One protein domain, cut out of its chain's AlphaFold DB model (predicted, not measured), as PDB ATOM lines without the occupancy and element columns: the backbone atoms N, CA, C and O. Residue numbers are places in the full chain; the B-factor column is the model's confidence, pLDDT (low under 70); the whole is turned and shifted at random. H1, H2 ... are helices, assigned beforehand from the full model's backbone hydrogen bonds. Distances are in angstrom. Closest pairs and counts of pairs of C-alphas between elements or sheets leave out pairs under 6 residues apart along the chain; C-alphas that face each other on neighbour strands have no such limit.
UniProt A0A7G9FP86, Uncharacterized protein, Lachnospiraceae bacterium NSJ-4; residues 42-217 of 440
ATOM      1  N   ASN A  42     -37.259  47.887   2.096       92.88
ATOM      2  CA  ASN A  42     -38.344  47.038   1.609       92.88
ATOM      3  C   ASN A  42     -38.153  46.638   0.140       92.88
ATOM      4  O   ASN A  42     -38.380  45.479  -0.203       92.88
ATOM      5  N   ASN A  43     -37.685  47.551  -0.716       91.50
ATOM      6  CA  ASN A  43     -37.358  47.219  -2.103       91.50
ATOM      7  C   ASN A  43     -36.244  46.167  -2.173       91.50
ATOM      8  O   ASN A  43     -36.408  45.154  -2.845       91.50
ATOM      9  N   LYS A  44     -35.166  46.344  -1.399       88.25
ATOM     10  CA  LYS A  44     -34.073  45.363  -1.327       88.25
ATOM     11  C   LYS A  44     -34.532  43.998  -0.817       88.25
ATOM     12  O   LYS A  44     -34.188  42.981  -1.407       88.25
ATOM     13  N   LYS A  45     -35.376  43.961   0.219       89.44
ATOM     14  CA  LYS A  45     -35.979  42.713   0.714       89.44
ATOM     15  C   LYS A  45     -36.812  42.007  -0.354       89.44
ATOM     16  O   LYS A  45     -36.753  40.784  -0.443       89.44
ATOM     17  N   ASN A  46     -37.550  42.753  -1.176       88.75
ATOM     18  CA  ASN A  46     -38.305  42.179  -2.288       88.75
ATOM     19  C   ASN A  46     -37.382  41.599  -3.370       88.75
ATOM     20  O   ASN A  46     -37.648  40.503  -3.861       88.75
ATOM     21  N   ASP A  47     -36.292  42.289  -3.716       87.19
ATOM     22  CA  ASP A  47     -35.301  41.788  -4.679       87.19
ATOM     23  C   ASP A  47     -34.684  40.466  -4.199       87.19
ATOM     24  O   ASP A  47     -34.653  39.481  -4.940       87.19
ATOM     25  N   TYR A  48     -34.281  40.414  -2.930       87.88
ATOM     26  CA  TYR A  48     -33.751  39.212  -2.288       87.88
ATOM     27  C   TYR A  48     -34.775  38.069  -2.244       87.88
ATOM     28  O   TYR A  48     -34.465  36.946  -2.640       87.88
ATOM     29  N   ALA A  49     -36.022  38.357  -1.862       87.31
ATOM     30  CA  ALA A  49     -37.095  37.364  -1.857       87.31
ATOM     31  C   ALA A  49     -37.372  36.802  -3.261       87.31
ATOM     32  O   ALA A  49     -37.642  35.613  -3.411       87.31
ATOM     33  N   ASN A  50     -37.280  37.625  -4.309       88.19
ATOM     34  CA  ASN A  50     -37.440  37.163  -5.688       88.19
ATOM     35  C   ASN A  50     -36.338  36.178  -6.099       88.19
ATOM     36  O   ASN A  50     -36.633  35.196  -6.779       88.19
ATOM     37  N   ILE A  51     -35.090  36.410  -5.679       85.50
ATOM     38  CA  ILE A  51     -33.974  35.487  -5.927       85.50
ATOM     39  C   ILE A  51     -34.240  34.143  -5.238       85.50
ATOM     40  O   ILE A  51     -34.220  33.107  -5.906       85.50
ATOM     41  N   CYS A  52     -34.579  34.159  -3.947       85.19
ATOM     42  CA  CYS A  52     -34.868  32.946  -3.176       85.19
ATOM     43  C   CYS A  52     -36.067  32.169  -3.748       85.19
ATOM     44  O   CYS A  52     -35.970  30.969  -3.996       85.19
ATOM     45  N   ASN A  53     -37.157  32.861  -4.091       86.50
ATOM     46  CA  ASN A  53     -38.330  32.250  -4.729       86.50
ATOM     47  C   ASN A  53     -38.006  31.636  -6.100       86.50
ATOM     48  O   ASN A  53     -38.576  30.615  -6.484       86.50
ATOM     49  N   ASN A  54     -37.118  32.256  -6.883       86.31
ATOM     50  CA  ASN A  54     -36.700  31.710  -8.173       86.31
ATOM     51  C   ASN A  54     -35.845  30.449  -8.004       86.31
ATOM     52  O   ASN A  54     -35.989  29.518  -8.798       86.31
ATOM     53  N   ASN A  55     -34.994  30.394  -6.977       82.38
ATOM     54  CA  ASN A  55     -34.244  29.189  -6.631       82.38
ATOM     55  C   ASN A  55     -35.180  28.064  -6.175       82.38
ATOM     56  O   ASN A  55     -35.062  26.947  -6.677       82.38
ATOM     57  N   GLU A  56     -36.158  28.360  -5.313       81.50
ATOM     58  CA  GLU A  56     -37.154  27.373  -4.870       81.50
ATOM     59  C   GLU A  56     -37.949  26.809  -6.060       81.50
ATOM     60  O   GLU A  56     -38.038  25.594  -6.227       81.50
ATOM     61  N   LYS A  57     -38.401  27.666  -6.986       83.81
ATOM     62  CA  LYS A  57     -39.068  27.222  -8.225       83.81
ATOM     63  C   LYS A  57     -38.186  26.336  -9.105       83.81
ATOM     64  O   LYS A  57     -38.698  25.416  -9.740       83.81
ATOM     65  N   ARG A  58     -36.880  26.610  -9.192       79.50
ATOM     66  CA  ARG A  58     -35.938  25.769  -9.952       79.50
ATOM     67  C   ARG A  58     -35.778  24.395  -9.309       79.50
ATOM     68  O   ARG A  58     -35.776  23.404 -10.034       79.50
ATOM     69  N   LEU A  59     -35.703  24.340  -7.979       75.06
ATOM     70  CA  LEU A  59     -35.671  23.085  -7.224       75.06
ATOM     71  C   LEU A  59     -36.950  22.274  -7.451       75.06
ATOM     72  O   LEU A  59     -36.878  21.096  -7.801       75.06
ATOM     73  N   ASP A  60     -38.112  22.919  -7.346       75.12
ATOM     74  CA  ASP A  60     -39.411  22.285  -7.583       75.12
ATOM     75  C   ASP A  60     -39.557  21.793  -9.030       75.12
ATOM     76  O   ASP A  60     -40.084  20.704  -9.273       75.12
ATOM     77  N   HIS A  61     -39.057  22.559 -10.004       75.50
ATOM     78  CA  HIS A  61     -39.052  22.160 -11.410       75.50
ATOM     79  C   HIS A  61     -38.121  20.973 -11.671       75.50
ATOM     80  O   HIS A  61     -38.502  20.062 -12.405       75.50
ATOM     81  N   ALA A  62     -36.911  20.961 -11.099       68.19
ATOM     82  CA  ALA A  62     -35.978  19.843 -11.239       68.19
ATOM     83  C   ALA A  62     -36.589  18.551 -10.676       68.19
ATOM     84  O   ALA A  62     -36.584  17.526 -11.354       68.19
ATOM     85  N   LEU A  63     -37.221  18.635  -9.501       67.62
ATOM     86  CA  LEU A  63     -37.978  17.538  -8.894       67.62
ATOM     87  C   LEU A  63     -39.132  17.061  -9.779       67.62
ATOM     88  O   LEU A  63     -39.245  15.872 -10.063       67.62
ATOM     89  N   SER A  64     -39.964  17.991 -10.250       69.31
ATOM     90  CA  SER A  64     -41.112  17.670 -11.108       69.31
ATOM     91  C   SER A  64     -40.672  17.051 -12.436       69.31
ATOM     92  O   SER A  64     -41.286  16.108 -12.924       69.31
ATOM     93  N   SER A  65     -39.564  17.532 -13.006       65.44
ATOM     94  CA  SER A  65     -38.986  16.986 -14.238       65.44
ATOM     95  C   SER A  65     -38.421  15.583 -14.023       65.44
ATOM     96  O   SER A  65     -38.610  14.728 -14.887       65.44
ATOM     97  N   LEU A  66     -37.799  15.310 -12.865       60.09
ATOM     98  CA  LEU A  66     -37.386  13.954 -12.477       60.09
ATOM     99  C   LEU A  66     -38.573  13.010 -12.475       60.09
ATOM    100  O   LEU A  66     -38.520  11.941 -13.084       60.09
ATOM    101  N   MET A  67     -39.643  13.433 -11.806       59.91
ATOM    102  CA  MET A  67     -40.877  12.672 -11.705       59.91
ATOM    103  C   MET A  67     -41.462  12.412 -13.093       59.91
ATOM    104  O   MET A  67     -41.825  11.281 -13.398       59.91
ATOM    105  N   ASP A  68     -41.515  13.421 -13.962       60.88
ATOM    106  CA  ASP A  68     -42.073  13.292 -15.308       60.88
ATOM    107  C   ASP A  68     -41.243  12.388 -16.220       60.88
ATOM    108  O   ASP A  68     -41.814  11.577 -16.953       60.88
ATOM    109  N   SER A  69     -39.914  12.492 -16.182       55.94
ATOM    110  CA  SER A  69     -39.015  11.607 -16.927       55.94
ATOM    111  C   SER A  69     -39.121  10.165 -16.440       55.94
ATOM    112  O   SER A  69     -39.270   9.247 -17.248       55.94
ATOM    113  N   PHE A  70     -39.174   9.962 -15.122       54.62
ATOM    114  CA  PHE A  70     -39.429   8.652 -14.533       54.62
ATOM    115  C   PHE A  70     -40.805   8.098 -14.949       54.62
ATOM    116  O   PHE A  70     -40.907   6.955 -15.391       54.62
ATOM    117  N   ASN A  71     -41.860   8.922 -14.917       55.75
ATOM    118  CA  ASN A  71     -43.220   8.554 -15.325       55.75
ATOM    119  C   ASN A  71     -43.309   8.183 -16.814       55.75
ATOM    120  O   ASN A  71     -43.922   7.175 -17.171       55.75
ATOM    121  N   LYS A  72     -42.718   8.990 -17.705       57.03
ATOM    122  CA  LYS A  72     -42.729   8.756 -19.161       57.03
ATOM    123  C   LYS A  72     -42.050   7.446 -19.516       57.03
ATOM    124  O   LYS A  72     -42.583   6.661 -20.300       57.03
ATOM    125  N   SER A  73     -40.910   7.200 -18.900       48.62
ATOM    126  CA  SER A  73     -40.160   5.980 -19.098       48.62
ATOM    127  C   SER A  73     -40.848   4.757 -18.512       48.62
ATOM    128  O   SER A  73     -40.884   3.707 -19.148       48.62
ATOM    129  N   MET A  74     -41.491   4.891 -17.354       50.44
ATOM    130  CA  MET A  74     -42.226   3.787 -16.748       50.44
ATOM    131  C   MET A  74     -43.494   3.414 -17.530       50.44
ATOM    132  O   MET A  74     -43.788   2.235 -17.713       50.44
ATOM    133  N   ASN A  75     -44.194   4.397 -18.108       50.56
ATOM    134  CA  ASN A  75     -45.346   4.173 -18.993       50.56
ATOM    135  C   ASN A  75     -45.000   3.387 -20.272       50.56
ATOM    136  O   ASN A  75     -45.893   2.814 -20.904       50.56
ATOM    137  N   SER A  76     -43.721   3.343 -20.659       49.66
ATOM    138  CA  SER A  76     -43.251   2.538 -21.791       49.66
ATOM    139  C   SER A  76     -43.073   1.046 -21.452       49.66
ATOM    140  O   SER A  76     -43.045   0.216 -22.361       49.66
ATOM    141  N   VAL A  77     -43.046   0.677 -20.162       51.22
ATOM    142  CA  VAL A  77     -42.871  -0.702 -19.660       51.22
ATOM    143  C   VAL A  77     -44.217  -1.288 -19.225       51.22
ATOM    144  O   VAL A  77     -44.512  -1.502 -18.052       51.22
ATOM    145  N   LYS A  78     -45.094  -1.558 -20.195       50.41
ATOM    146  CA  LYS A  78     -46.361  -2.270 -19.954       50.41
ATOM    147  C   LYS A  78     -46.104  -3.751 -19.656       50.41
ATOM    148  O   LYS A  78     -46.206  -4.549 -20.585       50.41
ATOM    149  N   THR A  79     -45.796  -4.157 -18.414       50.03
ATOM    150  CA  THR A  79     -46.039  -5.564 -17.983       50.03
ATOM    151  C   THR A  79     -45.983  -5.914 -16.483       50.03
ATOM    152  O   THR A  79     -46.343  -7.044 -16.165       50.03
ATOM    153  N   ALA A  80     -45.637  -5.031 -15.534       38.97
ATOM    154  CA  ALA A  80     -45.582  -5.433 -14.113       38.97
ATOM    155  C   ALA A  80     -46.104  -4.373 -13.113       38.97
ATOM    156  O   ALA A  80     -45.350  -3.557 -12.602       38.97
ATOM    157  N   GLY A  81     -47.402  -4.463 -12.791       48.53
ATOM    158  CA  GLY A  81     -47.993  -4.096 -11.493       48.53
ATOM    159  C   GLY A  81     -47.998  -2.619 -11.079       48.53
ATOM    160  O   GLY A  81     -47.208  -2.223 -10.226       48.53
ATOM    161  N   ASP A  82     -49.000  -1.865 -11.545       47.91
ATOM    162  CA  ASP A  82     -49.274  -0.449 -11.224       47.91
ATOM    163  C   ASP A  82     -49.058  -0.055  -9.741       47.91
ATOM    164  O   ASP A  82     -48.574   1.034  -9.449       47.91
ATOM    165  N   MET A  83     -49.354  -0.937  -8.777       48.91
ATOM    166  CA  MET A  83     -49.259  -0.645  -7.336       48.91
ATOM    167  C   MET A  83     -47.837  -0.614  -6.753       48.91
ATOM    168  O   MET A  83     -47.560   0.228  -5.903       48.91
ATOM    169  N   ALA A  84     -46.930  -1.507  -7.166       48.62
ATOM    170  CA  ALA A  84     -45.554  -1.512  -6.641       48.62
ATOM    171  C   ALA A  84     -44.795  -0.249  -7.087       48.62
ATOM    172  O   ALA A  84     -44.001   0.320  -6.343       48.62
ATOM    173  N   VAL A  85     -45.145   0.221  -8.282       47.50
ATOM    174  CA  VAL A  85     -44.639   1.427  -8.932       47.50
ATOM    175  C   VAL A  85     -45.194   2.690  -8.275       47.50
ATOM    176  O   VAL A  85     -44.428   3.582  -7.928       47.50
ATOM    177  N   ILE A  86     -46.510   2.746  -8.030       50.34
ATOM    178  CA  ILE A  86     -47.143   3.837  -7.270       50.34
ATOM    179  C   ILE A  86     -46.552   3.930  -5.854       50.34
ATOM    180  O   ILE A  86     -46.337   5.031  -5.351       50.34
ATOM    181  N   ASN A  87     -46.236   2.797  -5.225       55.38
ATOM    182  CA  ASN A  87     -45.608   2.789  -3.906       55.38
ATOM    183  C   ASN A  87     -44.158   3.284  -3.948       55.38
ATOM    184  O   ASN A  87     -43.807   4.115  -3.119       55.38
ATOM    185  N   ALA A  88     -43.337   2.846  -4.910       53.66
ATOM    186  CA  ALA A  88     -41.966   3.345  -5.074       53.66
ATOM    187  C   ALA A  88     -41.934   4.857  -5.371       53.66
ATOM    188  O   ALA A  88     -41.136   5.578  -4.776       53.66
ATOM    189  N   LYS A  89     -42.870   5.338  -6.206       54.25
ATOM    190  CA  LYS A  89     -43.125   6.762  -6.467       54.25
ATOM    191  C   LYS A  89     -43.402   7.519  -5.170       54.25
ATOM    192  O   LYS A  89     -42.630   8.393  -4.802       54.25
ATOM    193  N   ASN A  90     -44.478   7.166  -4.465       58.72
ATOM    194  CA  ASN A  90     -44.881   7.881  -3.254       58.72
ATOM    195  C   ASN A  90     -43.770   7.846  -2.197       58.72
ATOM    196  O   ASN A  90     -43.593   8.812  -1.465       58.72
ATOM    197  N   ASN A  91     -42.994   6.759  -2.128       64.19
ATOM    198  CA  ASN A  91     -41.886   6.653  -1.187       64.19
ATOM    199  C   ASN A  91     -40.729   7.595  -1.555       64.19
ATOM    200  O   ASN A  91     -40.222   8.273  -0.672       64.19
ATOM    201  N   PHE A  92     -40.349   7.699  -2.834       61.78
ATOM    202  CA  PHE A  92     -39.321   8.644  -3.288       61.78
ATOM    203  C   PHE A  92     -39.761  10.102  -3.080       61.78
ATOM    204  O   PHE A  92     -39.009  10.901  -2.527       61.78
ATOM    205  N   GLU A  93     -40.997  10.444  -3.461       61.75
ATOM    206  CA  GLU A  93     -41.560  11.792  -3.285       61.75
ATOM    207  C   GLU A  93     -41.606  12.192  -1.807       61.75
ATOM    208  O   GLU A  93     -41.136  13.270  -1.440       61.75
ATOM    209  N   ASN A  94     -42.111  11.296  -0.953       68.12
ATOM    210  CA  ASN A  94     -42.163  11.526   0.485       68.12
ATOM    211  C   ASN A  94     -40.758  11.624   1.076       68.12
ATOM    212  O   ASN A  94     -40.504  12.549   1.826       68.12
ATOM    213  N   GLN A  95     -39.818  10.755   0.695       68.38
ATOM    214  CA  GLN A  95     -38.458  10.787   1.241       68.38
ATOM    215  C   GLN A  95     -37.683  12.041   0.826       68.38
ATOM    216  O   GLN A  95     -36.955  12.602   1.642       68.38
ATOM    217  N   VAL A  96     -37.846  12.525  -0.407       66.00
ATOM    218  CA  VAL A  96     -37.209  13.776  -0.844       66.00
ATOM    219  C   VAL A  96     -37.888  14.995  -0.215       66.00
ATOM    220  O   VAL A  96     -37.202  15.930   0.204       66.00
ATOM    221  N   SER A  97     -39.218  14.979  -0.077       71.19
ATOM    222  CA  SER A  97     -39.951  16.001   0.680       71.19
ATOM    223  C   SER A  97     -39.546  16.009   2.158       71.19
ATOM    224  O   SER A  97     -39.327  17.077   2.724       71.19
ATOM    225  N   ASP A  98     -39.338  14.835   2.754       73.44
ATOM    226  CA  ASP A  98     -38.858  14.655   4.121       73.44
ATOM    227  C   ASP A  98     -37.426  15.172   4.268       73.44
ATOM    228  O   ASP A  98     -37.142  15.878   5.230       73.44
ATOM    229  N   ILE A  99     -36.531  14.902   3.306       71.81
ATOM    230  CA  ILE A  99     -35.176  15.475   3.285       71.81
ATOM    231  C   ILE A  99     -35.251  17.007   3.248       71.81
ATOM    232  O   ILE A  99     -34.585  17.660   4.048       71.81
ATOM    233  N   ARG A 100     -36.087  17.597   2.383       71.75
ATOM    234  CA  ARG A 100     -36.275  19.060   2.329       71.75
ATOM    235  C   ARG A 100     -36.869  19.607   3.625       71.75
ATOM    236  O   ARG A 100     -36.395  20.617   4.134       71.75
ATOM    237  N   SER A 101     -37.877  18.938   4.183       76.38
ATOM    238  CA  SER A 101     -38.495  19.308   5.459       76.38
ATOM    239  C   SER A 101     -37.483  19.265   6.600       76.38
ATOM    240  O   SER A 101     -37.442  20.179   7.421       76.38
ATOM    241  N   ASP A 102     -36.638  18.237   6.636       73.69
ATOM    242  CA  ASP A 102     -35.603  18.081   7.648       73.69
ATOM    243  C   ASP A 102     -34.485  19.112   7.473       73.69
ATOM    244  O   ASP A 102     -34.046  19.674   8.466       73.69
ATOM    245  N   ILE A 103     -34.092  19.457   6.241       72.25
ATOM    246  CA  ILE A 103     -33.150  20.559   5.972       72.25
ATOM    247  C   ILE A 103     -33.722  21.907   6.432       72.25
ATOM    248  O   ILE A 103     -32.991  22.717   7.000       72.25
ATOM    249  N   LYS A 104     -35.028  22.142   6.232       72.06
ATOM    250  CA  LYS A 104     -35.720  23.346   6.724       72.06
ATOM    251  C   LYS A 104     -35.814  23.387   8.258       72.06
ATOM    252  O   LYS A 104     -35.956  24.470   8.825       72.06
ATOM    253  N   LYS A 105     -35.726  22.249   8.958       73.06
ATOM    254  CA  LYS A 105     -35.695  22.204  10.430       73.06
ATOM    255  C   LYS A 105     -34.277  22.475  10.938       73.06
ATOM    256  O   LYS A 105     -33.325  21.765  10.628       73.06
ATOM    257  N   THR A 106     -34.143  23.484  11.794       52.94
ATOM    258  CA  THR A 106     -32.871  23.837  12.432       52.94
ATOM    259  C   THR A 106     -32.310  22.646  13.226       52.94
ATOM    260  O   THR A 106     -32.961  22.160  14.148       52.94
ATOM    261  N   GLY A 107     -31.099  22.187  12.886       51.50
ATOM    262  CA  GLY A 107     -30.380  21.139  13.630       51.50
ATOM    263  C   GLY A 107     -30.411  19.727  13.031       51.50
ATOM    264  O   GLY A 107     -29.978  18.795  13.706       51.50
ATOM    265  N   ALA A 108     -30.888  19.537  11.796       59.88
ATOM    266  CA  ALA A 108     -30.763  18.242  11.126       59.88
ATOM    267  C   ALA A 108     -29.289  17.853  10.917       59.88
ATOM    268  O   ALA A 108     -28.488  18.617  10.374       59.88
ATOM    269  N   ASP A 109     -28.936  16.643  11.351       62.06
ATOM    270  CA  ASP A 109     -27.597  16.097  11.166       62.06
ATOM    271  C   ASP A 109     -27.385  15.747   9.684       62.06
ATOM    272  O   ASP A 109     -28.095  14.921   9.104       62.06
ATOM    273  N   ILE A 110     -26.384  16.379   9.067       65.88
ATOM    274  CA  ILE A 110     -25.995  16.160   7.667       65.88
ATOM    275  C   ILE A 110     -25.695  14.678   7.410       65.88
ATOM    276  O   ILE A 110     -25.956  14.177   6.317       65.88
ATOM    277  N   SER A 111     -25.193  13.950   8.413       62.06
ATOM    278  CA  SER A 111     -24.941  12.514   8.291       62.06
ATOM    279  C   SER A 111     -26.233  11.706   8.112       62.06
ATOM    280  O   SER A 111     -26.260  10.786   7.296       62.06
ATOM    281  N   ILE A 112     -27.329  12.097   8.776       68.69
ATOM    282  CA  ILE A 112     -28.654  11.477   8.617       68.69
ATOM    283  C   ILE A 112     -29.218  11.782   7.226       68.69
ATOM    284  O   ILE A 112     -29.756  10.889   6.570       68.69
ATOM    285  N   ILE A 113     -29.046  13.015   6.742       69.31
ATOM    286  CA  ILE A 113     -29.452  13.406   5.384       69.31
ATOM    287  C   ILE A 113     -28.694  12.573   4.337       69.31
ATOM    288  O   ILE A 113     -29.312  12.044   3.417       69.31
ATOM    289  N   ASN A 114     -27.387  12.361   4.513       69.56
ATOM    290  CA  ASN A 114     -26.576  11.544   3.602       69.56
ATOM    291  C   ASN A 114     -26.991  10.064   3.573       69.56
ATOM    292  O   ASN A 114     -26.922   9.426   2.520       69.56
ATOM    293  N   VAL A 115     -27.426   9.498   4.704       73.19
ATOM    294  CA  VAL A 115     -27.975   8.131   4.735       73.19
ATOM    295  C   VAL A 115     -29.267   8.067   3.922       73.19
ATOM    296  O   VAL A 115     -29.361   7.241   3.014       73.19
ATOM    297  N   LYS A 116     -30.204   8.998   4.152       72.25
ATOM    298  CA  LYS A 116     -31.469   9.073   3.402       72.25
ATOM    299  C   LYS A 116     -31.243   9.257   1.899       72.25
ATOM    300  O   LYS A 116     -31.885   8.587   1.099       72.25
ATOM    301  N   ILE A 117     -30.291  10.106   1.504       73.06
ATOM    302  CA  ILE A 117     -29.891  10.292   0.098       73.06
ATOM    303  C   ILE A 117     -29.472   8.962  -0.542       73.06
ATOM    304  O   ILE A 117     -29.897   8.638  -1.652       73.06
ATOM    305  N   ASN A 118     -28.648   8.172   0.154       75.88
ATOM    306  CA  ASN A 118     -28.187   6.886  -0.363       75.88
ATOM    307  C   ASN A 118     -29.315   5.853  -0.454       75.88
ATOM    308  O   ASN A 118     -29.361   5.103  -1.430       75.88
ATOM    309  N   GLU A 119     -30.217   5.810   0.527       72.56
ATOM    310  CA  GLU A 119     -31.402   4.944   0.508       72.56
ATOM    311  C   GLU A 119     -32.315   5.273  -0.682       72.56
ATOM    312  O   GLU A 119     -32.647   4.384  -1.468       72.56
ATOM    313  N   VAL A 120     -32.626   6.559  -0.870       69.00
ATOM    314  CA  VAL A 120     -33.436   7.088  -1.977       69.00
ATOM    315  C   VAL A 120     -32.830   6.719  -3.336       69.00
ATOM    316  O   VAL A 120     -33.509   6.156  -4.197       69.00
ATOM    317  N   ALA A 121     -31.533   6.980  -3.527       73.69
ATOM    318  CA  ALA A 121     -30.854   6.689  -4.787       73.69
ATOM    319  C   ALA A 121     -30.756   5.180  -5.076       73.69
ATOM    320  O   ALA A 121     -30.841   4.761  -6.231       73.69
ATOM    321  N   THR A 122     -30.600   4.357  -4.035       76.38
ATOM    322  CA  THR A 122     -30.542   2.893  -4.168       76.38
ATOM    323  C   THR A 122     -31.907   2.333  -4.560       76.38
ATOM    324  O   THR A 122     -31.992   1.590  -5.537       76.38
ATOM    325  N   ALA A 123     -32.979   2.756  -3.883       69.19
ATOM    326  CA  ALA A 123     -34.350   2.357  -4.205       69.19
ATOM    327  C   ALA A 123     -34.755   2.769  -5.632       69.19
ATOM    328  O   ALA A 123     -35.374   1.988  -6.366       69.19
ATOM    329  N   PHE A 124     -34.359   3.973  -6.060       70.88
ATOM    330  CA  PHE A 124     -34.543   4.426  -7.438       70.88
ATOM    331  C   PHE A 124     -33.816   3.510  -8.430       70.88
ATOM    332  O   PHE A 124     -34.424   3.018  -9.381       70.88
ATOM    333  N   ASN A 125     -32.533   3.234  -8.190       76.50
ATOM    334  CA  ASN A 125     -31.718   2.411  -9.080       76.50
ATOM    335  C   ASN A 125     -32.231   0.963  -9.186       76.50
ATOM    336  O   ASN A 125     -32.246   0.394 -10.275       76.50
ATOM    337  N   GLU A 126     -32.691   0.364  -8.086       73.69
ATOM    338  CA  GLU A 126     -33.303  -0.974  -8.087       73.69
ATOM    339  C   GLU A 126     -34.604  -1.016  -8.903       73.69
ATOM    340  O   GLU A 126     -34.835  -1.941  -9.692       73.69
ATOM    341  N   THR A 127     -35.430   0.025  -8.775       67.94
ATOM    342  CA  THR A 127     -36.661   0.170  -9.563       67.94
ATOM    343  C   THR A 127     -36.341   0.349 -11.049       67.94
ATOM    344  O   THR A 127     -36.923  -0.322 -11.903       67.94
ATOM    345  N   PHE A 128     -35.358   1.192 -11.365       74.19
ATOM    346  CA  PHE A 128     -34.897   1.418 -12.731       74.19
ATOM    347  C   PHE A 128     -34.291   0.164 -13.373       74.19
ATOM    348  O   PHE A 128     -34.547  -0.139 -14.538       74.19
ATOM    349  N   LYS A 129     -33.537  -0.630 -12.615       77.06
ATOM    350  CA  LYS A 129     -33.002  -1.899 -13.116       77.06
ATOM    351  C   LYS A 129     -34.123  -2.849 -13.548       77.06
ATOM    352  O   LYS A 129     -34.042  -3.440 -14.620       77.06
ATOM    353  N   SER A 130     -35.208  -2.900 -12.777       70.50
ATOM    354  CA  SER A 130     -36.395  -3.701 -13.104       70.50
ATOM    355  C   SER A 130     -37.087  -3.242 -14.404       70.50
ATOM    356  O   SER A 130     -37.603  -4.072 -15.151       70.50
ATOM    357  N   ILE A 131     -37.058  -1.936 -14.709       68.94
ATOM    358  CA  ILE A 131     -37.540  -1.339 -15.975       68.94
ATOM    359  C   ILE A 131     -36.691  -1.785 -17.168       68.94
ATOM    360  O   ILE A 131     -37.220  -2.154 -18.219       68.94
ATOM    361  N   VAL A 132     -35.368  -1.726 -17.018       75.19
ATOM    362  CA  VAL A 132     -34.428  -2.096 -18.080       75.19
ATOM    363  C   VAL A 132     -34.480  -3.596 -18.356       75.19
ATOM    364  O   VAL A 132     -34.474  -4.003 -19.518       75.19
ATOM    365  N   ASP A 133     -34.564  -4.424 -17.315       77.31
ATOM    366  CA  ASP A 133     -34.591  -5.885 -17.445       77.31
ATOM    367  C   ASP A 133     -35.839  -6.389 -18.200       77.31
ATOM    368  O   ASP A 133     -35.808  -7.472 -18.783       77.31
ATOM    369  N   ALA A 134     -36.904  -5.582 -18.267       70.06
ATOM    370  CA  ALA A 134     -38.111  -5.866 -19.045       70.06
ATOM    371  C   ALA A 134     -37.969  -5.600 -20.562       70.06
ATOM    372  O   ALA A 134     -38.875  -5.935 -21.327       70.06
ATOM    373  N   GLN A 135     -36.866  -4.997 -21.021       78.50
ATOM    374  CA  GLN A 135     -36.636  -4.706 -22.441       78.50
ATOM    375  C   GLN A 135     -36.130  -5.936 -23.210       78.50
ATOM    376  O   GLN A 135     -35.297  -6.706 -22.725       78.50
ATOM    377  N   ASN A 136     -36.595  -6.089 -24.454       78.31
ATOM    378  CA  ASN A 136     -36.392  -7.309 -25.247       78.31
ATOM    379  C   ASN A 136     -35.013  -7.418 -25.918       78.31
ATOM    380  O   ASN A 136     -34.593  -8.524 -26.256       78.31
ATOM    381  N   SER A 137     -34.312  -6.303 -26.143       86.88
ATOM    382  CA  SER A 137     -33.012  -6.297 -26.819       86.88
ATOM    383  C   SER A 137     -31.975  -5.453 -26.082       86.88
ATOM    384  O   SER A 137     -32.304  -4.485 -25.400       86.88
ATOM    385  N   GLU A 138     -30.696  -5.794 -26.250       88.19
ATOM    386  CA  GLU A 138     -29.591  -5.008 -25.682       88.19
ATOM    387  C   GLU A 138     -29.532  -3.588 -26.271       88.19
ATOM    388  O   GLU A 138     -29.137  -2.650 -25.586       88.19
ATOM    389  N   ALA A 139     -29.991  -3.397 -27.511       87.44
ATOM    390  CA  ALA A 139     -30.121  -2.068 -28.099       87.44
ATOM    391  C   ALA A 139     -31.186  -1.231 -27.367       87.44
ATOM    392  O   ALA A 139     -30.924  -0.085 -27.003       87.44
ATOM    393  N   ASP A 140     -32.356  -1.813 -27.086       83.00
ATOM    394  CA  ASP A 140     -33.437  -1.134 -26.357       83.00
ATOM    395  C   ASP A 140     -33.026  -0.814 -24.915       83.00
ATOM    396  O   ASP A 140     -33.265   0.292 -24.429       83.00
ATOM    397  N   LYS A 141     -32.328  -1.743 -24.250       86.25
ATOM    398  CA  LYS A 141     -31.757  -1.527 -22.911       86.25
ATOM    399  C   LYS A 141     -30.766  -0.366 -22.900       86.25
ATOM    400  O   LYS A 141     -30.882   0.520 -22.056       86.25
ATOM    401  N   ALA A 142     -29.808  -0.348 -23.829       87.56
ATOM    402  CA  ALA A 142     -28.801   0.711 -23.915       87.56
ATOM    403  C   ALA A 142     -29.438   2.086 -24.183       87.56
ATOM    404  O   ALA A 142     -29.081   3.065 -23.528       87.56
ATOM    405  N   ASN A 143     -30.425   2.151 -25.081       86.12
ATOM    406  CA  ASN A 143     -31.179   3.378 -25.342       86.12
ATOM    407  C   ASN A 143     -31.971   3.840 -24.109       86.12
ATOM    408  O   ASN A 143     -31.973   5.029 -23.804       86.12
ATOM    409  N   CYS A 144     -32.576   2.914 -23.357       82.62
ATOM    410  CA  CYS A 144     -33.281   3.232 -22.114       82.62
ATOM    411  C   CYS A 144     -32.347   3.880 -21.076       82.62
ATOM    412  O   CYS A 144     -32.691   4.922 -20.510       82.62
ATOM    413  N   TYR A 145     -31.141   3.327 -20.882       85.75
ATOM    414  CA  TYR A 145     -30.102   3.947 -20.050       85.75
ATOM    415  C   TYR A 145     -29.728   5.349 -20.542       85.75
ATOM    416  O   TYR A 145     -29.621   6.265 -19.730       85.75
ATOM    417  N   ALA A 146     -29.534   5.530 -21.851       87.88
ATOM    418  CA  ALA A 146     -29.103   6.810 -22.411       87.88
ATOM    419  C   ALA A 146     -30.153   7.901 -22.209       87.88
ATOM    420  O   ALA A 146     -29.812   8.998 -21.773       87.88
ATOM    421  N   THR A 147     -31.426   7.591 -22.459       83.44
ATOM    422  CA  THR A 147     -32.533   8.526 -22.231       83.44
ATOM    423  C   THR A 147     -32.617   8.943 -20.764       83.44
ATOM    424  O   THR A 147     -32.644  10.135 -20.482       83.44
ATOM    425  N   HIS A 148     -32.574   8.001 -19.820       78.19
ATOM    426  CA  HIS A 148     -32.683   8.351 -18.398       78.19
ATOM    427  C   HIS A 148     -31.470   9.092 -17.867       78.19
ATOM    428  O   HIS A 148     -31.622  10.040 -17.102       78.19
ATOM    429  N   LEU A 149     -30.266   8.668 -18.254       86.44
ATOM    430  CA  LEU A 149     -29.054   9.339 -17.811       86.44
ATOM    431  C   LEU A 149     -29.014  10.776 -18.338       86.44
ATOM    432  O   LEU A 149     -28.641  11.675 -17.592       86.44
ATOM    433  N   LYS A 150     -29.456  11.002 -19.583       88.31
ATOM    434  CA  LYS A 150     -29.630  12.350 -20.127       88.31
ATOM    435  C   LYS A 150     -30.630  13.159 -19.312       88.31
ATOM    436  O   LYS A 150     -30.308  14.268 -18.912       88.31
ATOM    437  N   ASP A 151     -31.808  12.607 -19.048       81.44
ATOM    438  CA  ASP A 151     -32.864  13.316 -18.328       81.44
ATOM    439  C   ASP A 151     -32.418  13.727 -16.914       81.44
ATOM    440  O   ASP A 151     -32.676  14.853 -16.484       81.44
ATOM    441  N   ILE A 152     -31.703  12.844 -16.202       82.25
ATOM    442  CA  ILE A 152     -31.132  13.153 -14.884       82.25
ATOM    443  C   ILE A 152     -30.024  14.213 -15.012       82.25
ATOM    444  O   ILE A 152     -29.992  15.154 -14.222       82.25
ATOM    445  N   LEU A 153     -29.135  14.108 -16.008       88.81
ATOM    446  CA  LEU A 153     -28.083  15.105 -16.261       88.81
ATOM    447  C   LEU A 153     -28.653  16.488 -16.590       88.81
ATOM    448  O   LEU A 153     -28.166  17.489 -16.063       88.81
ATOM    449  N   ASP A 154     -29.701  16.545 -17.408       85.38
ATOM    450  CA  ASP A 154     -30.385  17.784 -17.760       85.38
ATOM    451  C   ASP A 154     -30.945  18.442 -16.489       85.38
ATOM    452  O   ASP A 154     -30.790  19.647 -16.307       85.38
ATOM    453  N   GLN A 155     -31.495  17.683 -15.539       82.31
ATOM    454  CA  GLN A 155     -31.955  18.231 -14.254       82.31
ATOM    455  C   GLN A 155     -30.810  18.672 -13.347       82.31
ATOM    456  O   GLN A 155     -30.872  19.766 -12.785       82.31
ATOM    457  N   ILE A 156     -29.751  17.863 -13.246       87.38
ATOM    458  CA  ILE A 156     -28.543  18.207 -12.493       87.38
ATOM    459  C   ILE A 156     -27.976  19.540 -12.989       87.38
ATOM    460  O   ILE A 156     -27.629  20.381 -12.167       87.38
ATOM    461  N   SER A 157     -27.950  19.780 -14.304       88.06
ATOM    462  CA  SER A 157     -27.403  21.010 -14.893       88.06
ATOM    463  C   SER A 157     -28.084  22.299 -14.401       88.06
ATOM    464  O   SER A 157     -27.441  23.347 -14.330       88.06
ATOM    465  N   HIS A 158     -29.353  22.223 -13.982       85.38
ATOM    466  CA  HIS A 158     -30.114  23.360 -13.451       85.38
ATOM    467  C   HIS A 158     -29.852  23.638 -11.959       85.38
ATOM    468  O   HIS A 158     -30.328  24.649 -11.441       85.38
ATOM    469  N   LEU A 159     -29.093  22.773 -11.275       87.25
ATOM    470  CA  LEU A 159     -28.792  22.838  -9.838       87.25
ATOM    471  C   LEU A 159     -27.337  23.242  -9.548       87.25
ATOM    472  O   LEU A 159     -26.761  22.860  -8.529       87.25
ATOM    473  N   TYR A 160     -26.739  24.006 -10.464       88.00
ATOM    474  CA  TYR A 160     -25.381  24.552 -10.364       88.00
ATOM    475  C   TYR A 160     -24.299  23.519  -9.984       88.00
ATOM    476  O   TYR A 160     -23.508  23.741  -9.060       88.00
ATOM    477  N   PRO A 161     -24.216  22.391 -10.708       91.12
ATOM    478  CA  PRO A 161     -23.284  21.320 -10.379       91.12
ATOM    479  C   PRO A 161     -21.828  21.776 -10.493       91.12
ATOM    480  O   PRO A 161     -20.994  21.337  -9.715       91.12
ATOM    481  N   GLU A 162     -21.530  22.719 -11.388       90.31
ATOM    482  CA  GLU A 162     -20.190  23.294 -11.558       90.31
ATOM    483  C   GLU A 162     -19.681  24.043 -10.317       90.31
ATOM    484  O   GLU A 162     -18.476  24.201 -10.138       90.31
ATOM    485  N   ILE A 163     -20.589  24.507  -9.453       89.44
ATOM    486  CA  ILE A 163     -20.243  25.223  -8.219       89.44
ATOM    487  C   ILE A 163     -20.103  24.238  -7.061       89.44
ATOM    488  O   ILE A 163     -19.179  24.346  -6.259       89.44
ATOM    489  N   HIS A 164     -21.024  23.281  -6.960       88.25
ATOM    490  CA  HIS A 164     -21.135  22.430  -5.778       88.25
ATOM    491  C   HIS A 164     -20.420  21.080  -5.913       88.25
ATOM    492  O   HIS A 164     -19.910  20.561  -4.922       88.25
ATOM    493  N   LYS A 165     -20.427  20.485  -7.111       92.38
ATOM    494  CA  LYS A 165     -19.989  19.107  -7.398       92.38
ATOM    495  C   LYS A 165     -19.435  18.955  -8.836       92.38
ATOM    496  O   LYS A 165     -19.925  18.121  -9.608       92.38
ATOM    497  N   PRO A 166     -18.440  19.772  -9.249       92.69
ATOM    498  CA  PRO A 166     -18.001  19.833 -10.646       92.69
ATOM    499  C   PRO A 166     -17.369  18.525 -11.132       92.69
ATOM    500  O   PRO A 166     -17.529  18.149 -12.293       92.69
ATOM    501  N   MET A 167     -16.644  17.807 -10.271       94.19
ATOM    502  CA  MET A 167     -15.960  16.572 -10.664       94.19
ATOM    503  C   MET A 167     -16.952  15.435 -10.913       94.19
ATOM    504  O   MET A 167     -16.849  14.736 -11.921       94.19
ATOM    505  N   GLU A 168     -17.925  15.274 -10.018       94.56
ATOM    506  CA  GLU A 168     -18.962  14.250 -10.100       94.56
ATOM    507  C   GLU A 168     -19.848  14.466 -11.332       94.56
ATOM    508  O   GLU A 168     -20.106  13.525 -12.085       94.56
ATOM    509  N   TYR A 169     -20.241  15.713 -11.600       95.25
ATOM    510  CA  TYR A 169     -21.030  16.046 -12.783       95.25
ATOM    511  C   TYR A 169     -20.274  15.778 -14.088       95.25
ATOM    512  O   TYR A 169     -20.791  15.090 -14.970       95.25
ATOM    513  N   ASN A 170     -19.020  16.229 -14.194       94.50
ATOM    514  CA  ASN A 170     -18.192  15.963 -15.374       94.50
ATOM    515  C   ASN A 170     -17.937  14.458 -15.579       94.50
ATOM    516  O   ASN A 170     -17.904  13.980 -16.717       94.50
ATOM    517  N   GLY A 171     -17.806  13.687 -14.494       95.19
ATOM    518  CA  GLY A 171     -17.738  12.225 -14.542       95.19
ATOM    519  C   GLY A 171     -18.974  11.601 -15.197       95.19
ATOM    520  O   GLY A 171     -18.847  10.787 -16.115       95.19
ATOM    521  N   LEU A 172     -20.169  12.042 -14.801       95.00
ATOM    522  CA  LEU A 172     -21.433  11.557 -15.360       95.00
ATOM    523  C   LEU A 172     -21.642  11.973 -16.822       95.00
ATOM    524  O   LEU A 172     -22.097  11.160 -17.629       95.00
ATOM    525  N   VAL A 173     -21.254  13.196 -17.196       95.31
ATOM    526  CA  VAL A 173     -21.262  13.648 -18.600       95.31
ATOM    527  C   VAL A 173     -20.376  12.741 -19.463       95.31
ATOM    528  O   VAL A 173     -20.773  12.335 -20.558       95.31
ATOM    529  N   ASN A 174     -19.204  12.345 -18.960       94.31
ATOM    530  CA  ASN A 174     -18.318  11.413 -19.659       94.31
ATOM    531  C   ASN A 174     -18.923  10.007 -19.792       94.31
ATOM    532  O   ASN A 174     -18.832   9.406 -20.863       94.31
ATOM    533  N   ILE A 175     -19.570   9.491 -18.741       94.44
ATOM    534  CA  ILE A 175     -20.299   8.212 -18.783       94.44
ATOM    535  C   ILE A 175     -21.383   8.251 -19.868       94.44
ATOM    536  O   ILE A 175     -21.458   7.342 -20.697       94.44
ATOM    537  N   TYR A 176     -22.171   9.326 -19.915       94.69
ATOM    538  CA  TYR A 176     -23.214   9.520 -20.919       94.69
ATOM    539  C   TYR A 176     -22.655   9.579 -22.352       94.69
ATOM    540  O   TYR A 176     -23.168   8.911 -23.254       94.69
ATOM    541  N   ASN A 177     -21.557  10.305 -22.565       94.25
ATOM    542  CA  ASN A 177     -20.895  10.374 -23.871       94.25
ATOM    543  C   ASN A 177     -20.347   9.004 -24.313       94.25
ATOM    544  O   ASN A 177     -20.527   8.604 -25.465       94.25
ATOM    545  N   ASN A 178     -19.737   8.248 -23.397       93.44
ATOM    546  CA  ASN A 178     -19.239   6.899 -23.673       93.44
ATOM    547  C   ASN A 178     -20.370   5.922 -24.018       93.44
ATOM    548  O   ASN A 178     -20.231   5.121 -24.945       93.44
ATOM    549  N   LEU A 179     -21.502   6.004 -23.317       93.88
ATOM    550  CA  LEU A 179     -22.697   5.225 -23.630       93.88
ATOM    551  C   LEU A 179     -23.199   5.516 -25.053       93.88
ATOM    552  O   LEU A 179     -23.404   4.580 -25.824       93.88
ATOM    553  N   ASN A 180     -23.320   6.788 -25.438       94.69
ATOM    554  CA  ASN A 180     -23.757   7.168 -26.787       94.69
ATOM    555  C   ASN A 180     -22.791   6.712 -27.888       94.69
ATOM    556  O   ASN A 180     -23.227   6.262 -28.952       94.69
ATOM    557  N   ASN A 181     -21.483   6.772 -27.630       93.94
ATOM    558  CA  ASN A 181     -20.472   6.254 -28.551       93.94
ATOM    559  C   ASN A 181     -20.607   4.733 -28.737       93.94
ATOM    560  O   ASN A 181     -20.519   4.236 -29.863       93.94
ATOM    561  N   ASN A 182     -20.878   4.000 -27.653       93.50
ATOM    562  CA  ASN A 182     -21.102   2.555 -27.698       93.50
ATOM    563  C   ASN A 182     -22.394   2.188 -28.444       93.50
ATOM    564  O   ASN A 182     -22.382   1.282 -29.276       93.50
ATOM    565  N   ILE A 183     -23.490   2.920 -28.209       91.94
ATOM    566  CA  ILE A 183     -24.753   2.749 -28.951       91.94
ATOM    567  C   ILE A 183     -24.519   2.961 -30.450       91.94
ATOM    568  O   ILE A 183     -24.898   2.117 -31.259       91.94
ATOM    569  N   SER A 184     -23.819   4.037 -30.819       93.19
ATOM    570  CA  SER A 184     -23.514   4.367 -32.220       93.19
ATOM    571  C   SER A 184     -22.615   3.326 -32.900       93.19
ATOM    572  O   SER A 184     -22.702   3.126 -34.110       93.19
ATOM    573  N   SER A 185     -21.769   2.643 -32.124       92.25
ATOM    574  CA  SER A 185     -20.853   1.599 -32.604       92.25
ATOM    575  C   SER A 185     -21.461   0.188 -32.574       92.25
ATOM    576  O   SER A 185     -20.796  -0.773 -32.958       92.25
ATOM    577  N   GLY A 186     -22.701   0.033 -32.093       90.81
ATOM    578  CA  GLY A 186     -23.359  -1.267 -31.923       90.81
ATOM    579  C   GLY A 186     -22.826  -2.111 -30.755       90.81
ATOM    580  O   GLY A 186     -23.200  -3.275 -30.615       90.81
ATOM    581  N   THR A 187     -21.973  -1.553 -29.891       94.00
ATOM    582  CA  THR A 187     -21.369  -2.221 -28.724       94.00
ATOM    583  C   THR A 187     -22.254  -2.088 -27.477       94.00
ATOM    584  O   THR A 187     -21.806  -1.679 -26.403       94.00
ATOM    585  N   TYR A 188     -23.533  -2.457 -27.600       91.56
ATOM    586  CA  TYR A 188     -24.571  -2.193 -26.592       91.56
ATOM    587  C   TYR A 188     -24.254  -2.739 -25.193       91.56
ATOM    588  O   TYR A 188     -24.442  -2.027 -24.212       91.56
ATOM    589  N   LEU A 189     -23.703  -3.952 -25.085       89.56
ATOM    590  CA  LEU A 189     -23.344  -4.561 -23.794       89.56
ATOM    591  C   LEU A 189     -22.270  -3.765 -23.036       89.56
ATOM    592  O   LEU A 189     -22.350  -3.631 -21.817       89.56
ATOM    593  N   ALA A 190     -21.287  -3.204 -23.750       87.56
ATOM    594  CA  ALA A 190     -20.267  -2.346 -23.148       87.56
ATOM    595  C   ALA A 190     -20.871  -1.008 -22.692       87.56
ATOM    596  O   ALA A 190     -20.536  -0.514 -21.618       87.56
ATOM    597  N   GLY A 191     -21.806  -0.459 -23.477       86.69
ATOM    598  CA  GLY A 191     -22.586   0.718 -23.093       86.69
ATOM    599  C   GLY A 191     -23.404   0.485 -21.822       86.69
ATOM    600  O   GLY A 191     -23.297   1.262 -20.878       86.69
ATOM    601  N   ILE A 192     -24.158  -0.615 -21.763       87.69
ATOM    602  CA  ILE A 192     -24.988  -0.991 -20.607       87.69
ATOM    603  C   ILE A 192     -24.145  -1.144 -19.339       87.69
ATOM    604  O   ILE A 192     -24.521  -0.611 -18.298       87.69
ATOM    605  N   ALA A 193     -23.002  -1.830 -19.423       87.00
ATOM    606  CA  ALA A 193     -22.131  -2.051 -18.268       87.00
ATOM    607  C   ALA A 193     -21.643  -0.733 -17.638       87.00
ATOM    608  O   ALA A 193     -21.602  -0.612 -16.417       87.00
ATOM    609  N   VAL A 194     -21.315   0.264 -18.466       82.25
ATOM    610  CA  VAL A 194     -20.875   1.596 -18.017       82.25
ATOM    611  C   VAL A 194     -22.052   2.444 -17.515       82.25
ATOM    612  O   VAL A 194     -21.913   3.216 -16.571       82.25
ATOM    613  N   ALA A 195     -23.233   2.295 -18.114       83.81
ATOM    614  CA  ALA A 195     -24.406   3.088 -17.761       83.81
ATOM    615  C   ALA A 195     -25.082   2.655 -16.450       83.81
ATOM    616  O   ALA A 195     -25.700   3.481 -15.778       83.81
ATOM    617  N   GLN A 196     -24.946   1.382 -16.068       83.12
ATOM    618  CA  GLN A 196     -25.493   0.845 -14.818       83.12
ATOM    619  C   GLN A 196     -24.969   1.573 -13.579       83.12
ATOM    620  O   GLN A 196     -25.747   1.889 -12.681       83.12
ATOM    621  N   THR A 197     -23.670   1.866 -13.532       82.00
ATOM    622  CA  THR A 197     -23.084   2.658 -12.442       82.00
ATOM    623  C   THR A 197     -23.477   4.129 -12.558       82.00
ATOM    624  O   THR A 197     -23.798   4.755 -11.551       82.00
ATOM    625  N   GLY A 198     -23.565   4.646 -13.789       85.00
ATOM    626  CA  GLY A 198     -23.951   6.027 -14.075       85.00
ATOM    627  C   GLY A 198     -25.328   6.430 -13.552       85.00
ATOM    628  O   GLY A 198     -25.469   7.527 -13.029       85.00
ATOM    629  N   ILE A 199     -26.344   5.563 -13.641       83.25
ATOM    630  CA  ILE A 199     -27.694   5.891 -13.141       83.25
ATOM    631  C   ILE A 199     -27.712   6.044 -11.620       83.25
ATOM    632  O   ILE A 199     -28.289   7.007 -11.107       83.25
ATOM    633  N   LEU A 200     -27.072   5.126 -10.893       82.81
ATOM    634  CA  LEU A 200     -26.978   5.214  -9.438       82.81
ATOM    635  C   LEU A 200     -26.214   6.474  -9.014       82.81
ATOM    636  O   LEU A 200     -26.678   7.209  -8.145       82.81
ATOM    637  N   GLU A 201     -25.064   6.736  -9.636       88.19
ATOM    638  CA  GLU A 201     -24.237   7.914  -9.356       88.19
ATOM    639  C   GLU A 201     -24.969   9.222  -9.693       88.19
ATOM    640  O   GLU A 201     -24.945  10.157  -8.893       88.19
ATOM    641  N   ALA A 202     -25.699   9.274 -10.811       86.50
ATOM    642  CA  ALA A 202     -26.499  10.434 -11.194       86.50
ATOM    643  C   ALA A 202     -27.656  10.681 -10.219       86.50
ATOM    644  O   ALA A 202     -27.903  11.818  -9.826       86.50
ATOM    645  N   SER A 203     -28.329   9.622  -9.768       78.56
ATOM    646  CA  SER A 203     -29.430   9.725  -8.801       78.56
ATOM    647  C   SER A 203     -28.944  10.224  -7.437       78.56
ATOM    648  O   SER A 203     -29.596  11.062  -6.808       78.56
ATOM    649  N   LYS A 204     -27.769   9.752  -6.995       83.38
ATOM    650  CA  LYS A 204     -27.102  10.267  -5.792       83.38
ATOM    651  C   LYS A 204     -26.762  11.741  -5.950       83.38
ATOM    652  O   LYS A 204     -27.187  12.539  -5.120       83.38
ATOM    653  N   LEU A 205     -26.075  12.106  -7.034       87.50
ATOM    654  CA  LEU A 205     -25.652  13.484  -7.268       87.50
ATOM    655  C   LEU A 205     -26.841  14.448  -7.344       87.50
ATOM    656  O   LEU A 205     -26.794  15.520  -6.749       87.50
ATOM    657  N   LEU A 206     -27.921  14.069  -8.029       84.06
ATOM    658  CA  LEU A 206     -29.132  14.882  -8.098       84.06
ATOM    659  C   LEU A 206     -29.716  15.142  -6.704       84.06
ATOM    660  O   LEU A 206     -29.997  16.287  -6.355       84.06
ATOM    661  N   THR A 207     -29.860  14.094  -5.891       74.94
ATOM    662  CA  THR A 207     -30.435  14.218  -4.543       74.94
ATOM    663  C   THR A 207     -29.516  15.027  -3.615       74.94
ATOM    664  O   THR A 207     -29.997  15.870  -2.857       74.94
ATOM    665  N   GLU A 208     -28.194  14.843  -3.718       83.56
ATOM    666  CA  GLU A 208     -27.197  15.675  -3.026       83.56
ATOM    667  C   GLU A 208     -27.313  17.149  -3.421       83.56
ATOM    668  O   GLU A 208     -27.335  18.020  -2.553       83.56
ATOM    669  N   LEU A 209     -27.419  17.449  -4.718       86.19
ATOM    670  CA  LEU A 209     -27.517  18.822  -5.206       86.19
ATOM    671  C   LEU A 209     -28.824  19.494  -4.797       86.19
ATOM    672  O   LEU A 209     -28.791  20.675  -4.460       86.19
ATOM    673  N   ILE A 210     -29.947  18.772  -4.760       81.56
ATOM    674  CA  ILE A 210     -31.213  19.294  -4.221       81.56
ATOM    675  C   ILE A 210     -31.024  19.706  -2.759       81.56
ATOM    676  O   ILE A 210     -31.374  20.825  -2.385       81.56
ATOM    677  N   ALA A 211     -30.416  18.839  -1.944       79.81
ATOM    678  CA  ALA A 211     -30.153  19.129  -0.539       79.81
ATOM    679  C   ALA A 211     -29.195  20.321  -0.349       79.81
ATOM    680  O   ALA A 211     -29.444  21.197   0.482       79.81
ATOM    681  N   ILE A 212     -28.113  20.380  -1.133       85.62
ATOM    682  CA  ILE A 212     -27.123  21.465  -1.097       85.62
ATOM    683  C   ILE A 212     -27.758  22.802  -1.487       85.62
ATOM    684  O   ILE A 212     -27.568  23.789  -0.780       85.62
ATOM    685  N   ASN A 213     -28.524  22.839  -2.578       87.25
ATOM    686  CA  ASN A 213     -29.157  24.064  -3.065       87.25
ATOM    687  C   ASN A 213     -30.251  24.561  -2.113       87.25
ATOM    688  O   ASN A 213     -30.337  25.760  -1.876       87.25
ATOM    689  N   GLU A 214     -31.050  23.666  -1.524       84.19
ATOM    690  CA  GLU A 214     -32.043  24.035  -0.504       84.19
ATOM    691  C   GLU A 214     -31.354  24.676   0.710       84.19
ATOM    692  O   GLU A 214     -31.732  25.758   1.157       84.19
ATOM    693  N   ARG A 215     -30.271  24.058   1.200       85.75
ATOM    694  CA  ARG A 215     -29.484  24.608   2.307       85.75
ATOM    695  C   ARG A 215     -28.845  25.952   1.958       85.75
ATOM    696  O   ARG A 215     -28.866  26.864   2.782       85.75
ATOM    697  N   ALA A 216     -28.278  26.075   0.761       89.25
ATOM    698  CA  ALA A 216     -27.714  27.329   0.276       89.25
ATOM    699  C   ALA A 216     -28.790  28.423   0.203       89.25
ATOM    700  O   ALA A 216     -28.532  29.547   0.620       89.25
ATOM    701  N   ASN A 217     -30.005  28.089  -0.241       88.31
ATOM    702  CA  ASN A 217     -31.114  29.034  -0.322       88.31
ATOM    703  C   ASN A 217     -31.567  29.531   1.062       88.31
ATOM    704  O   ASN A 217     -31.743  30.731   1.241       88.31
TER     705      ASN A 217
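Overview. This is residues 42 to 217 of the 440 residues of an uncharacterized protein of Lachnospiraceae bacterium NSJ-4 (UniProt A0A7G9FP86). One long helix, H7, forms the core, and five more stand in an arc about it in the order H3, H2, H1, H4, H6, with the arc open between H3 and H6. Together these six make an up-and-down bundle, each running against the one before it in the chain; residues 42 to 50 of H1 stick out beyond it. The printed part has 176 residues with seven named helices, H1 to H7 in order, and no named strand; the class is all helix, and H5 is a short helix between H4 and H6. The whole is compact, with a radius of gyration of the C-alphas of 17.4 A, and elongated, spanning 60 by 35 by 29 A.

Arrangement. Begin with H1, residues 42 to 75, and go on to H2, residues 82 to 104; the two are near each other. H3, residues 110 to 133, touches H2 as a hairpin, closest at the C-alphas of Phe 92 and Val 120, 6.2 A apart. H4, residues 138 to 157, touches residues 62 to 73 of H1 at a shallow tilt of 7 degrees, opposite ways, closest at the C-alphas of Ala 62 and Gln 155, 5.3 A. Pass H5, residues 161 to 164, to reach H6, residues 166 to 184, which touches H4; their closest C-alphas, Leu 149 and Tyr 176, are 6.6 A apart. H7, residues 188 to 217, is the hub and touches the six other helices. Look first at Ala 142 of H4 and Ile 192 of H7, whose C-alphas are the closest of that pair at 5.3 A. H6 and H7 form a hairpin, closest at the C-alphas of Leu 179 and Gly 191, 4.5 A. H5 and H7 only just touch, with 3 pairs of C-alphas within 8 A, closest at Pro 161 and Leu 209, 7.1 A. H3 and H6 are apart. Every O i to N i+4 pair is within hydrogen-bond range in H1, H2, H3, H4 and H6; in H7 23 of 26 are, and H5 is too short for such a pair.

Along the chain. Find C-alpha 42 at (-38.344, 47.038, 1.609); from there H1 runs 48.1 A to C-alpha 75. H2 measures 32.7 A, H3 34.5 A, H4 28.3 A and H6 27.1 A. H7 runs 41.3 A, with a kink of 31 degrees near residue 197, and ends at C-alpha 217 at (-31.114, 29.034, -0.322).

Size, cuts and confidence. The C-alphas of Asn 42 and Gly 186 are the two farthest apart, 60.7 A. The printed part has no cut and no long link. Mean pLDDT of the printed part is 77.4; look for values under 70 at residues 62 to 96 and 106 to 114, among others.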